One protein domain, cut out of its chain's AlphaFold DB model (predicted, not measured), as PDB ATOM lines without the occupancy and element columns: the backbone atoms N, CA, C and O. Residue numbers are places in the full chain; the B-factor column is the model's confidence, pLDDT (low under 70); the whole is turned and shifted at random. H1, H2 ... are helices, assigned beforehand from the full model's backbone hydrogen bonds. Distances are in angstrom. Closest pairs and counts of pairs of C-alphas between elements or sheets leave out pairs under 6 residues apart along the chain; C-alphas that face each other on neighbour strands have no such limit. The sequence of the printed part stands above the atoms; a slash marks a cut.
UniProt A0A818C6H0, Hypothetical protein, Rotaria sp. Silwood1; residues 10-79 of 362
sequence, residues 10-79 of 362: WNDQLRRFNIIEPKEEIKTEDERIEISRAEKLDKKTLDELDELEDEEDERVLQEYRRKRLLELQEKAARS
ATOM      1  N   TRP A  10      57.364 -10.919 -42.925       65.12
ATOM      2  CA  TRP A  10      56.413 -11.944 -43.329       65.12
ATOM      3  C   TRP A  10      55.437 -12.316 -42.200       65.12
ATOM      4  O   TRP A  10      54.225 -12.276 -42.403       65.12
ATOM      5  N   ASN A  11      55.932 -12.597 -40.990       71.25
ATOM      6  CA  ASN A  11      55.085 -12.942 -39.842       71.25
ATOM      7  C   ASN A  11      54.191 -11.769 -39.400       71.25
ATOM      8  O   ASN A  11      53.037 -11.985 -39.033       71.25
ATOM      9  N   ASP A  12      54.661 -10.525 -39.517       74.31
ATOM     10  CA  ASP A  12      53.852  -9.340 -39.201       74.31
ATOM     11  C   ASP A  12      52.703  -9.120 -40.193       74.31
ATOM     12  O   ASP A  12      51.601  -8.724 -39.800       74.31
ATOM     13  N   GLN A  13      52.919  -9.422 -41.479       70.56
ATOM     14  CA  GLN A  13      51.836  -9.443 -42.464       70.56
ATOM     15  C   GLN A  13      50.814 -10.538 -42.135       70.56
ATOM     16  O   GLN A  13      49.614 -10.271 -42.175       70.56
ATOM     17  N   LEU A  14      51.258 -11.735 -41.743       75.62
ATOM     18  CA  LEU A  14      50.360 -12.834 -41.370       75.62
ATOM     19  C   LEU A  14      49.519 -12.527 -40.117       75.62
ATOM     20  O   LEU A  14      48.336 -12.870 -40.096       75.62
ATOM     21  N   ARG A  15      50.081 -11.820 -39.124       78.50
ATOM     22  CA  ARG A  15      49.337 -11.298 -37.959       78.50
ATOM     23  C   ARG A  15      48.295 -10.252 -38.375       78.50
ATOM     24  O   ARG A  15      47.157 -10.309 -37.923       78.50
ATOM     25  N   ARG A  16      48.629  -9.339 -39.303       74.19
ATOM     26  CA  ARG A  16      47.675  -8.339 -39.841       74.19
ATOM     27  C   ARG A  16      46.505  -8.959 -40.607       74.19
ATOM     28  O   ARG A  16      45.411  -8.405 -40.579       74.19
ATOM     29  N   PHE A  17      46.728 -10.084 -41.284       73.88
ATOM     30  CA  PHE A  17      45.682 -10.836 -41.985       73.88
ATOM     31  C   PHE A  17      44.980 -11.884 -41.103       73.88
ATOM     32  O   PHE A  17      44.156 -12.642 -41.611       73.88
ATOM     33  N   ASN A  18      45.266 -11.908 -39.794       62.09
ATOM     34  CA  ASN A  18      44.653 -12.803 -38.809       62.09
ATOM     35  C   ASN A  18      44.864 -14.307 -39.109       62.09
ATOM     36  O   ASN A  18      44.012 -15.134 -38.794       62.09
ATOM     37  N   ILE A  19      45.985 -14.655 -39.758       78.44
ATOM     38  CA  ILE A  19      46.359 -16.035 -40.131       78.44
ATOM     39  C   ILE A  19      47.178 -16.714 -39.017       78.44
ATOM     40  O   ILE A  19      47.126 -17.933 -38.873       78.44
ATOM     41  N   ILE A  20      47.928 -15.936 -38.230       71.38
ATOM     42  CA  ILE A  20      48.685 -16.387 -37.051       71.38
ATOM     43  C   ILE A  20      48.249 -15.532 -35.857       71.38
ATOM     44  O   ILE A  20      47.967 -14.343 -36.026       71.38
ATOM     45  N   GLU A  21      48.186 -16.141 -34.673       69.06
ATOM     46  CA  GLU A  21      47.795 -15.483 -33.424       69.06
ATOM     47  C   GLU A  21      48.680 -14.258 -33.102       69.06
ATOM     48  O   GLU A  21      49.862 -14.220 -33.478       69.06
ATOM     49  N   PRO A  22      48.125 -13.232 -32.423       66.31
ATOM     50  CA  PRO A  22      48.906 -12.104 -31.929       66.31
ATOM     51  C   PRO A  22      50.069 -12.595 -31.069       66.31
ATOM     52  O   PRO A  22      49.916 -13.517 -30.272       66.31
ATOM     53  N   LYS A  23      51.238 -11.971 -31.225       65.31
ATOM     54  CA  LYS A  23      52.424 -12.320 -30.443       65.31
ATOM     55  C   LYS A  23      52.131 -12.096 -28.958       65.31
ATOM     56  O   LYS A  23      51.800 -10.976 -28.573       65.31
ATOM     57  N   GLU A  24      52.274 -13.134 -28.138       61.66
ATOM     58  CA  GLU A  24      52.227 -12.973 -26.685       61.66
ATOM     59  C   GLU A  24      53.431 -12.133 -26.243       61.66
ATOM     60  O   GLU A  24      54.588 -12.490 -26.485       61.66
ATOM     61  N   GLU A  25      53.170 -10.985 -25.620       58.91
ATOM     62  CA  GLU A  25      54.215 -10.202 -24.969       58.91
ATOM     63  C   GLU A  25      54.796 -11.030 -23.818       58.91
ATOM     64  O   GLU A  25      54.097 -11.383 -22.863       58.91
ATOM     65  N   ILE A  26      56.086 -11.364 -23.912       58.69
ATOM     66  CA  ILE A  26      56.810 -12.033 -22.831       58.69
ATOM     67  C   ILE A  26      57.008 -10.994 -21.728       58.69
ATOM     68  O   ILE A  26      57.986 -10.250 -21.735       58.69
ATOM     69  N   LYS A  27      56.049 -10.926 -20.802       59.59
ATOM     70  CA  LYS A  27      56.180 -10.147 -19.568       59.59
ATOM     71  C   LYS A  27      57.399 -10.651 -18.806       59.59
ATOM     72  O   LYS A  27      57.555 -11.865 -18.640       59.59
ATOM     73  N   THR A  28      58.250  -9.732 -18.372       70.62
ATOM     74  CA  THR A  28      59.428 -10.070 -17.568       70.62
ATOM     75  C   THR A  28      59.005 -10.735 -16.253       70.62
ATOM     76  O   THR A  28      57.867 -10.580 -15.801       70.62
ATOM     77  N   GLU A  29      59.896 -11.523 -15.644       68.12
ATOM     78  CA  GLU A  29      59.592 -12.211 -14.377       68.12
ATOM     79  C   GLU A  29      59.212 -11.203 -13.278       68.12
ATOM     80  O   GLU A  29      58.258 -11.429 -12.536       68.12
ATOM     81  N   ASP A  30      59.870 -10.042 -13.257       67.44
ATOM     82  CA  ASP A  30      59.577  -8.954 -12.322       67.44
ATOM     83  C   ASP A  30      58.165  -8.372 -12.535       67.44
ATOM     84  O   ASP A  30      57.397  -8.258 -11.581       67.44
ATOM     85  N   GLU A  31      57.755  -8.112 -13.784       66.31
ATOM     86  CA  GLU A  31      56.390  -7.651 -14.102       66.31
ATOM     87  C   GLU A  31      55.326  -8.699 -13.735       66.31
ATOM     88  O   GLU A  31      54.227  -8.359 -13.294       66.31
ATOM     89  N   ARG A  32      55.631  -9.993 -13.893       67.62
ATOM     90  CA  ARG A  32      54.731 -11.088 -13.489       67.62
ATOM     91  C   ARG A  32      54.556 -11.151 -11.974       67.62
ATOM     92  O   ARG A  32      53.435 -11.367 -11.505       67.62
ATOM     93  N   ILE A  33      55.636 -10.958 -11.220       72.88
ATOM     94  CA  ILE A  33      55.608 -10.906  -9.755       72.88
ATOM     95  C   ILE A  33      54.794  -9.696  -9.286       72.88
ATOM     96  O   ILE A  33      53.957  -9.834  -8.395       72.88
ATOM     97  N   GLU A  34      54.979  -8.537  -9.916       71.50
ATOM     98  CA  GLU A  34      54.286  -7.300  -9.550       71.50
ATOM     99  C   GLU A  34      52.776  -7.368  -9.843       71.50
ATOM    100  O   GLU A  34      51.963  -7.017  -8.984       71.50
ATOM    101  N   ILE A  35      52.376  -7.938 -10.989       71.00
ATOM    102  CA  ILE A  35      50.963  -8.211 -11.315       71.00
ATOM    103  C   ILE A  35      50.346  -9.192 -10.307       71.00
ATOM    104  O   ILE A  35      49.267  -8.937  -9.777       71.00
ATOM    105  N   SER A  36      51.042 -10.290  -9.995       71.88
ATOM    106  CA  SER A  36      50.592 -11.287  -9.009       71.88
ATOM    107  C   SER A  36      50.419 -10.681  -7.611       71.88
ATOM    108  O   SER A  36      49.476 -11.010  -6.885       71.88
ATOM    109  N   ARG A  37      51.305  -9.755  -7.230       72.31
ATOM    110  CA  ARG A  37      51.230  -9.025  -5.962       72.31
ATOM    111  C   ARG A  37      50.029  -8.079  -5.924       72.31
ATOM    112  O   ARG A  37      49.274  -8.111  -4.954       72.31
ATOM    113  N   ALA A  38      49.795  -7.318  -6.993       69.12
ATOM    114  CA  ALA A  38      48.625  -6.449  -7.115       69.12
ATOM    115  C   ALA A  38      47.302  -7.242  -7.057       69.12
ATOM    116  O   ALA A  38      46.385  -6.859  -6.333       69.12
ATOM    117  N   GLU A  39      47.221  -8.394  -7.732       74.69
ATOM    118  CA  GLU A  39      46.038  -9.267  -7.695       74.69
ATOM    119  C   GLU A  39      45.754  -9.852  -6.299       74.69
ATOM    120  O   GLU A  39      44.592 -10.063  -5.934       74.69
ATOM    121  N   LYS A  40      46.798 -10.135  -5.506       76.88
ATOM    122  CA  LYS A  40      46.640 -10.574  -4.110       76.88
ATOM    123  C   LYS A  40      46.072  -9.460  -3.233       76.88
ATOM    124  O   LYS A  40      45.175  -9.733  -2.434       76.88
ATOM    125  N   LEU A  41      46.560  -8.232  -3.400       74.56
ATOM    126  CA  LEU A  41      46.083  -7.057  -2.666       74.56
ATOM    127  C   LEU A  41      44.623  -6.711  -3.026       74.56
ATOM    128  O   LEU A  41      43.826  -6.420  -2.132       74.56
ATOM    129  N   ASP A  42      44.222  -6.871  -4.292       74.00
ATOM    130  CA  ASP A  42      42.834  -6.676  -4.764       74.00
ATOM    131  C   ASP A  42      41.805  -7.564  -4.064       74.00
ATOM    132  O   ASP A  42      40.665  -7.149  -3.833       74.00
ATOM    133  N   LYS A  43      42.206  -8.761  -3.639       77.25
ATOM    134  CA  LYS A  43      41.306  -9.702  -2.960       77.25
ATOM    135  C   LYS A  43      41.100  -9.405  -1.475       77.25
ATOM    136  O   LYS A  43      40.160  -9.950  -0.906       77.25
ATOM    137  N   LYS A  44      41.933  -8.554  -0.866       78.62
ATOM    138  CA  LYS A  44      41.891  -8.259   0.573       78.62
ATOM    139  C   LYS A  44      40.927  -7.136   0.934       78.62
ATOM    140  O   LYS A  44      40.657  -6.260   0.120       78.62
ATOM    141  N   THR A  45      40.400  -7.148   2.152       77.69
ATOM    142  CA  THR A  45      39.587  -6.047   2.700       77.69
ATOM    143  C   THR A  45      40.455  -4.949   3.333       77.69
ATOM    144  O   THR A  45      41.662  -5.115   3.470       77.69
ATOM    145  N   LEU A  46      39.859  -3.799   3.687       73.81
ATOM    146  CA  LEU A  46      40.587  -2.699   4.346       73.81
ATOM    147  C   LEU A  46      41.199  -3.125   5.687       73.81
ATOM    148  O   LEU A  46      42.303  -2.685   5.986       73.81
ATOM    149  N   ASP A  47      40.513  -3.990   6.433       76.56
ATOM    150  CA  ASP A  47      40.976  -4.489   7.731       76.56
ATOM    151  C   ASP A  47      42.087  -5.544   7.552       76.56
ATOM    152  O   ASP A  47      43.078  -5.548   8.268       76.56
ATOM    153  N   GLU A  48      41.994  -6.394   6.526       75.44
ATOM    154  CA  GLU A  48      43.032  -7.390   6.194       75.44
ATOM    155  C   GLU A  48      44.309  -6.785   5.587       75.44
ATOM    156  O   GLU A  48      45.324  -7.479   5.462       75.44
ATOM    157  N   LEU A  49      44.241  -5.535   5.121       71.25
ATOM    158  CA  LEU A  49      45.408  -4.759   4.701       71.25
ATOM    159  C   LEU A  49      46.170  -4.222   5.918       71.25
ATOM    160  O   LEU A  49      47.390  -4.168   5.851       71.25
ATOM    161  N   ASP A  50      45.485  -3.902   7.022       70.12
ATOM    162  CA  ASP A  50      46.129  -3.451   8.269       70.12
ATOM    163  C   ASP A  50      47.002  -4.543   8.888       70.12
ATOM    164  O   ASP A  50      48.076  -4.272   9.408       70.12
ATOM    165  N   GLU A  51      46.591  -5.803   8.757       71.25
ATOM    166  CA  GLU A  51      47.365  -6.950   9.243       71.25
ATOM    167  C   GLU A  51      48.623  -7.248   8.402       71.25
ATOM    168  O   GLU A  51      49.454  -8.055   8.813       71.25
ATOM    169  N   LEU A  52      48.777  -6.631   7.222       65.12
ATOM    170  CA  LEU A  52      49.937  -6.818   6.339       65.12
ATOM    171  C   LEU A  52      51.014  -5.729   6.471       65.12
ATOM    172  O   LEU A  52      52.055  -5.863   5.821       65.12
ATOM    173  N   GLU A  53      50.800  -4.691   7.292       58.78
ATOM    174  CA  GLU A  53      51.805  -3.636   7.552       58.78
ATOM    175  C   GLU A  53      53.148  -4.221   8.031       58.78
ATOM    176  O   GLU A  53      54.207  -3.679   7.726       58.78
ATOM    177  N   ASP A  54      53.126  -5.374   8.706       58.34
ATOM    178  CA  ASP A  54      54.325  -6.007   9.263       58.34
ATOM    179  C   ASP A  54      55.188  -6.766   8.224       58.34
ATOM    180  O   ASP A  54      56.364  -7.039   8.487       58.34
ATOM    181  N   GLU A  55      54.646  -7.123   7.047       58.22
ATOM    182  CA  GLU A  55      55.310  -8.001   6.059       58.22
ATOM    183  C   GLU A  55      55.668  -7.317   4.722       58.22
ATOM    184  O   GLU A  55      56.533  -7.816   3.994       58.22
ATOM    185  N   GLU A  56      55.039  -6.190   4.370       58.06
ATOM    186  CA  GLU A  56      55.228  -5.512   3.077       58.06
ATOM    187  C   GLU A  56      55.902  -4.128   3.178       58.06
ATOM    188  O   GLU A  56      55.965  -3.498   4.226       58.06
ATOM    189  N   ASP A  57      56.421  -3.625   2.049       68.19
ATOM    190  CA  ASP A  57      56.903  -2.244   1.920       68.19
ATOM    191  C   ASP A  57      55.756  -1.262   2.234       68.19
ATOM    192  O   ASP A  57      54.900  -1.004   1.384       68.19
ATOM    193  N   GLU A  58      55.784  -0.676   3.432       68.12
ATOM    194  CA  GLU A  58      54.819   0.297   3.976       68.12
ATOM    195  C   GLU A  58      54.343   1.340   2.943       68.12
ATOM    196  O   GLU A  58      53.162   1.670   2.839       68.12
ATOM    197  N   ARG A  59      55.253   1.828   2.087       72.81
ATOM    198  CA  ARG A  59      54.928   2.812   1.036       72.81
ATOM    199  C   ARG A  59      53.989   2.271  -0.047       72.81
ATOM    200  O   ARG A  59      53.151   3.020  -0.541       72.81
ATOM    201  N   VAL A  60      54.143   1.008  -0.444       73.38
ATOM    202  CA  VAL A  60      53.305   0.368  -1.472       73.38
ATOM    203  C   VAL A  60      51.912   0.098  -0.907       73.38
ATOM    204  O   VAL A  60      50.912   0.364  -1.576       73.38
ATOM    205  N   LEU A  61      51.848  -0.350   0.349       74.00
ATOM    206  CA  LEU A  61      50.599  -0.645   1.043       74.00
ATOM    207  C   LEU A  61      49.769   0.627   1.294       74.00
ATOM    208  O   LEU A  61      48.573   0.653   0.994       74.00
ATOM    209  N   GLN A  62      50.407   1.721   1.731       78.19
ATOM    210  CA  GLN A  62      49.747   3.020   1.914       78.19
ATOM    211  C   GLN A  62      49.187   3.598   0.607       78.19
ATOM    212  O   GLN A  62      48.051   4.081   0.579       78.19
ATOM    213  N   GLU A  63      49.950   3.539  -0.488       81.31
ATOM    214  CA  GLU A  63      49.502   4.044  -1.791       81.31
ATOM    215  C   GLU A  63      48.319   3.223  -2.330       81.31
ATOM    216  O   GLU A  63      47.328   3.785  -2.811       81.31
ATOM    217  N   TYR A  64      48.373   1.898  -2.171       78.00
ATOM    218  CA  TYR A  64      47.289   0.994  -2.544       78.00
ATOM    219  C   TYR A  64      46.022   1.246  -1.711       78.00
ATOM    220  O   TYR A  64      44.921   1.361  -2.260       78.00
ATOM    221  N   ARG A  65      46.164   1.440  -0.394       79.69
ATOM    222  CA  ARG A  65      45.051   1.791   0.497       79.69
ATOM    223  C   ARG A  65      44.415   3.119   0.107       79.69
ATOM    224  O   ARG A  65      43.192   3.199   0.002       79.69
ATOM    225  N   ARG A  66      45.229   4.146  -0.155       82.62
ATOM    226  CA  ARG A  66      44.757   5.462  -0.608       82.62
ATOM    227  C   ARG A  66      43.957   5.341  -1.901       82.62
ATOM    228  O   ARG A  66      42.861   5.892  -1.988       82.62
ATOM    229  N   LYS A  67      44.476   4.593  -2.876       82.62
ATOM    230  CA  LYS A  67      43.800   4.339  -4.152       82.62
ATOM    231  C   LYS A  67      42.449   3.650  -3.941       82.62
ATOM    232  O   LYS A  67      41.434   4.127  -4.440       82.62
ATOM    233  N   ARG A  68      42.406   2.600  -3.120       80.44
ATOM    234  CA  ARG A  68      41.175   1.855  -2.825       80.44
ATOM    235  C   ARG A  68      40.139   2.681  -2.061       80.44
ATOM    236  O   ARG A  68      38.943   2.567  -2.324       80.44
ATOM    237  N   LEU A  69      40.583   3.534  -1.136       80.12
ATOM    238  CA  LEU A  69      39.711   4.443  -0.393       80.12
ATOM    239  C   LEU A  69      39.088   5.498  -1.319       80.12
ATOM    240  O   LEU A  69      37.895   5.766  -1.210       80.12
ATOM    241  N   LEU A  70      39.871   6.054  -2.251       83.44
ATOM    242  CA  LEU A  70      39.376   6.972  -3.281       83.44
ATOM    243  C   LEU A  70      38.346   6.290  -4.186       83.44
ATOM    244  O   LEU A  70      37.260   6.827  -4.383       83.44
ATOM    245  N   GLU A  71      38.623   5.072  -4.655       79.31
ATOM    246  CA  GLU A  71      37.673   4.295  -5.460       79.31
ATOM    247  C   GLU A  71      36.362   4.008  -4.705       79.31
ATOM    248  O   GLU A  71      35.272   4.096  -5.278       79.31
ATOM    249  N   LEU A  72      36.441   3.684  -3.407       75.12
ATOM    250  CA  LEU A  72      35.267   3.494  -2.549       75.12
ATOM    251  C   LEU A  72      34.482   4.795  -2.351       75.12
ATOM    252  O   LEU A  72      33.254   4.775  -2.433       75.12
ATOM    253  N   GLN A  73      35.169   5.917  -2.124       76.12
ATOM    254  CA  GLN A  73      34.543   7.233  -1.989       76.12
ATOM    255  C   GLN A  73      33.851   7.665  -3.284       76.12
ATOM    256  O   GLN A  73      32.714   8.128  -3.240       76.12
ATOM    257  N   GLU A  74      34.480   7.461  -4.441       76.88
ATOM    258  CA  GLU A  74      33.876   7.752  -5.742       76.88
ATOM    259  C   GLU A  74      32.660   6.870  -6.030       76.88
ATOM    260  O   GLU A  74      31.657   7.357  -6.551       76.88
ATOM    261  N   LYS A  75      32.717   5.578  -5.685       69.56
ATOM    262  CA  LYS A  75      31.567   4.672  -5.820       69.56
ATOM    263  C   LYS A  75      30.426   5.074  -4.891       69.56
ATOM    264  O   LYS A  75      29.284   5.133  -5.333       69.56
ATOM    265  N   ALA A  76      30.721   5.407  -3.637       67.94
ATOM    266  CA  ALA A  76      29.721   5.910  -2.699       67.94
ATOM    267  C   ALA A  76      29.104   7.233  -3.185       67.94
ATOM    268  O   ALA A  76      27.893   7.416  -3.103       67.94
ATOM    269  N   ALA A  77      29.915   8.123  -3.763       70.19
ATOM    270  CA  ALA A  77      29.446   9.370  -4.350       70.19
ATOM    271  C   ALA A  77      28.601   9.162  -5.616       70.19
ATOM    272  O   ALA A  77      27.794  10.037  -5.930       70.19
ATOM    273  N   ARG A  78      28.775   8.050  -6.343       72.19
ATOM    274  CA  ARG A  78      27.955   7.667  -7.508       72.19
ATOM    275  C   ARG A  78      26.632   7.007  -7.114       72.19
ATOM    276  O   ARG A  78      25.633   7.229  -7.790       72.19
ATOM    277  N   SER A  79      26.597   6.275  -6.002       76.81
ATOM    278  CA  SER A  79      25.398   5.633  -5.440       76.81
ATOM    279  C   SER A  79      24.424   6.642  -4.811       76.81
ATOM    280  O   SER A  79      24.273   6.702  -3.593       76.81
TER     281      SER A  79
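What this domain is: This is residues 10 to 79 of the 362 residues of the protein "Hypothetical protein" of Rotaria sp. Silwood1 (UniProt A0A818C6H0). The domain is an open, drawn-out chain of helices: the short helix H1 lies alone at one end, a long extended link, residues 17 to 28, leads away from it to H2, and H2, H3 and the long helix H4 gather loosely at the other end. H4 runs crosswise to the long axis of the whole, and residues 70 to 79, of which 70 to 78 belong to H4, stick out as an arm. The printed part has 70 residues with four named helices, in the order H1, H2, H3, H4, and no named strand, and its class is all helix. It is extended, with a radius of gyration of the C-alphas of 19.0 A, and spans 53 by 35 by 17 A, only just flat.

Where its parts are: H1, residues 10 to 16, begins with C-alpha 10 at (56.413, -11.944, -43.329) and measures 10.1 A from first to last C-alpha. H2, residues 29 to 42, begins with C-alpha 29 at (59.592, -12.211, -14.377) and measures 20.1 A. H3, residues 46 to 50, measures 6.8 A. H4, residues 58 to 78, is the longest helix, with 30.1 A, and ends with C-alpha 78 at (27.955, 7.667, -7.508).

How they stand to each other: H1 touches no helix; it is apart from H2, from H3 and from H4. H2 and H3 are close but not clearly touching, and their closest C-alphas, those of Leu 41 and Leu 49, are 7.7 A apart. H3 and H4 only just touch, with 3 pairs of C-alphas within 8 A, the closest being those of Leu 46 and Arg 65, 7.4 A apart. H4 touches H3 with residues 61 to 65 alone. H2 and H4 are near each other, with 6 pairs of C-alphas within 10 A. In H1, H2 and H4 every O i to N i+4 pair is within hydrogen-bond range; in H3 it is 0 of 1, beside 1 of 2 O i to N i+3 pairs.

The domain as a whole: The two C-alphas farthest apart, those of Trp 10 and Asp 47, are 53.9 A apart. The printed part has no cut. The link from H1 to H2, with 12 residues between them, is long; that from H2 to H3 is tight, and that from H3 to H4 is short but not tight. Residues 28 to 34, of which 29 to 34 belong to H2, and residues 54 to 60, of which 58 to 60 belong to H4, stand free, as do residues 70 to 79. The mean pLDDT of the printed part is 71.7, and 23 residues are under 70, among them residues 21 to 27, 29 to 32 and 52 to 58.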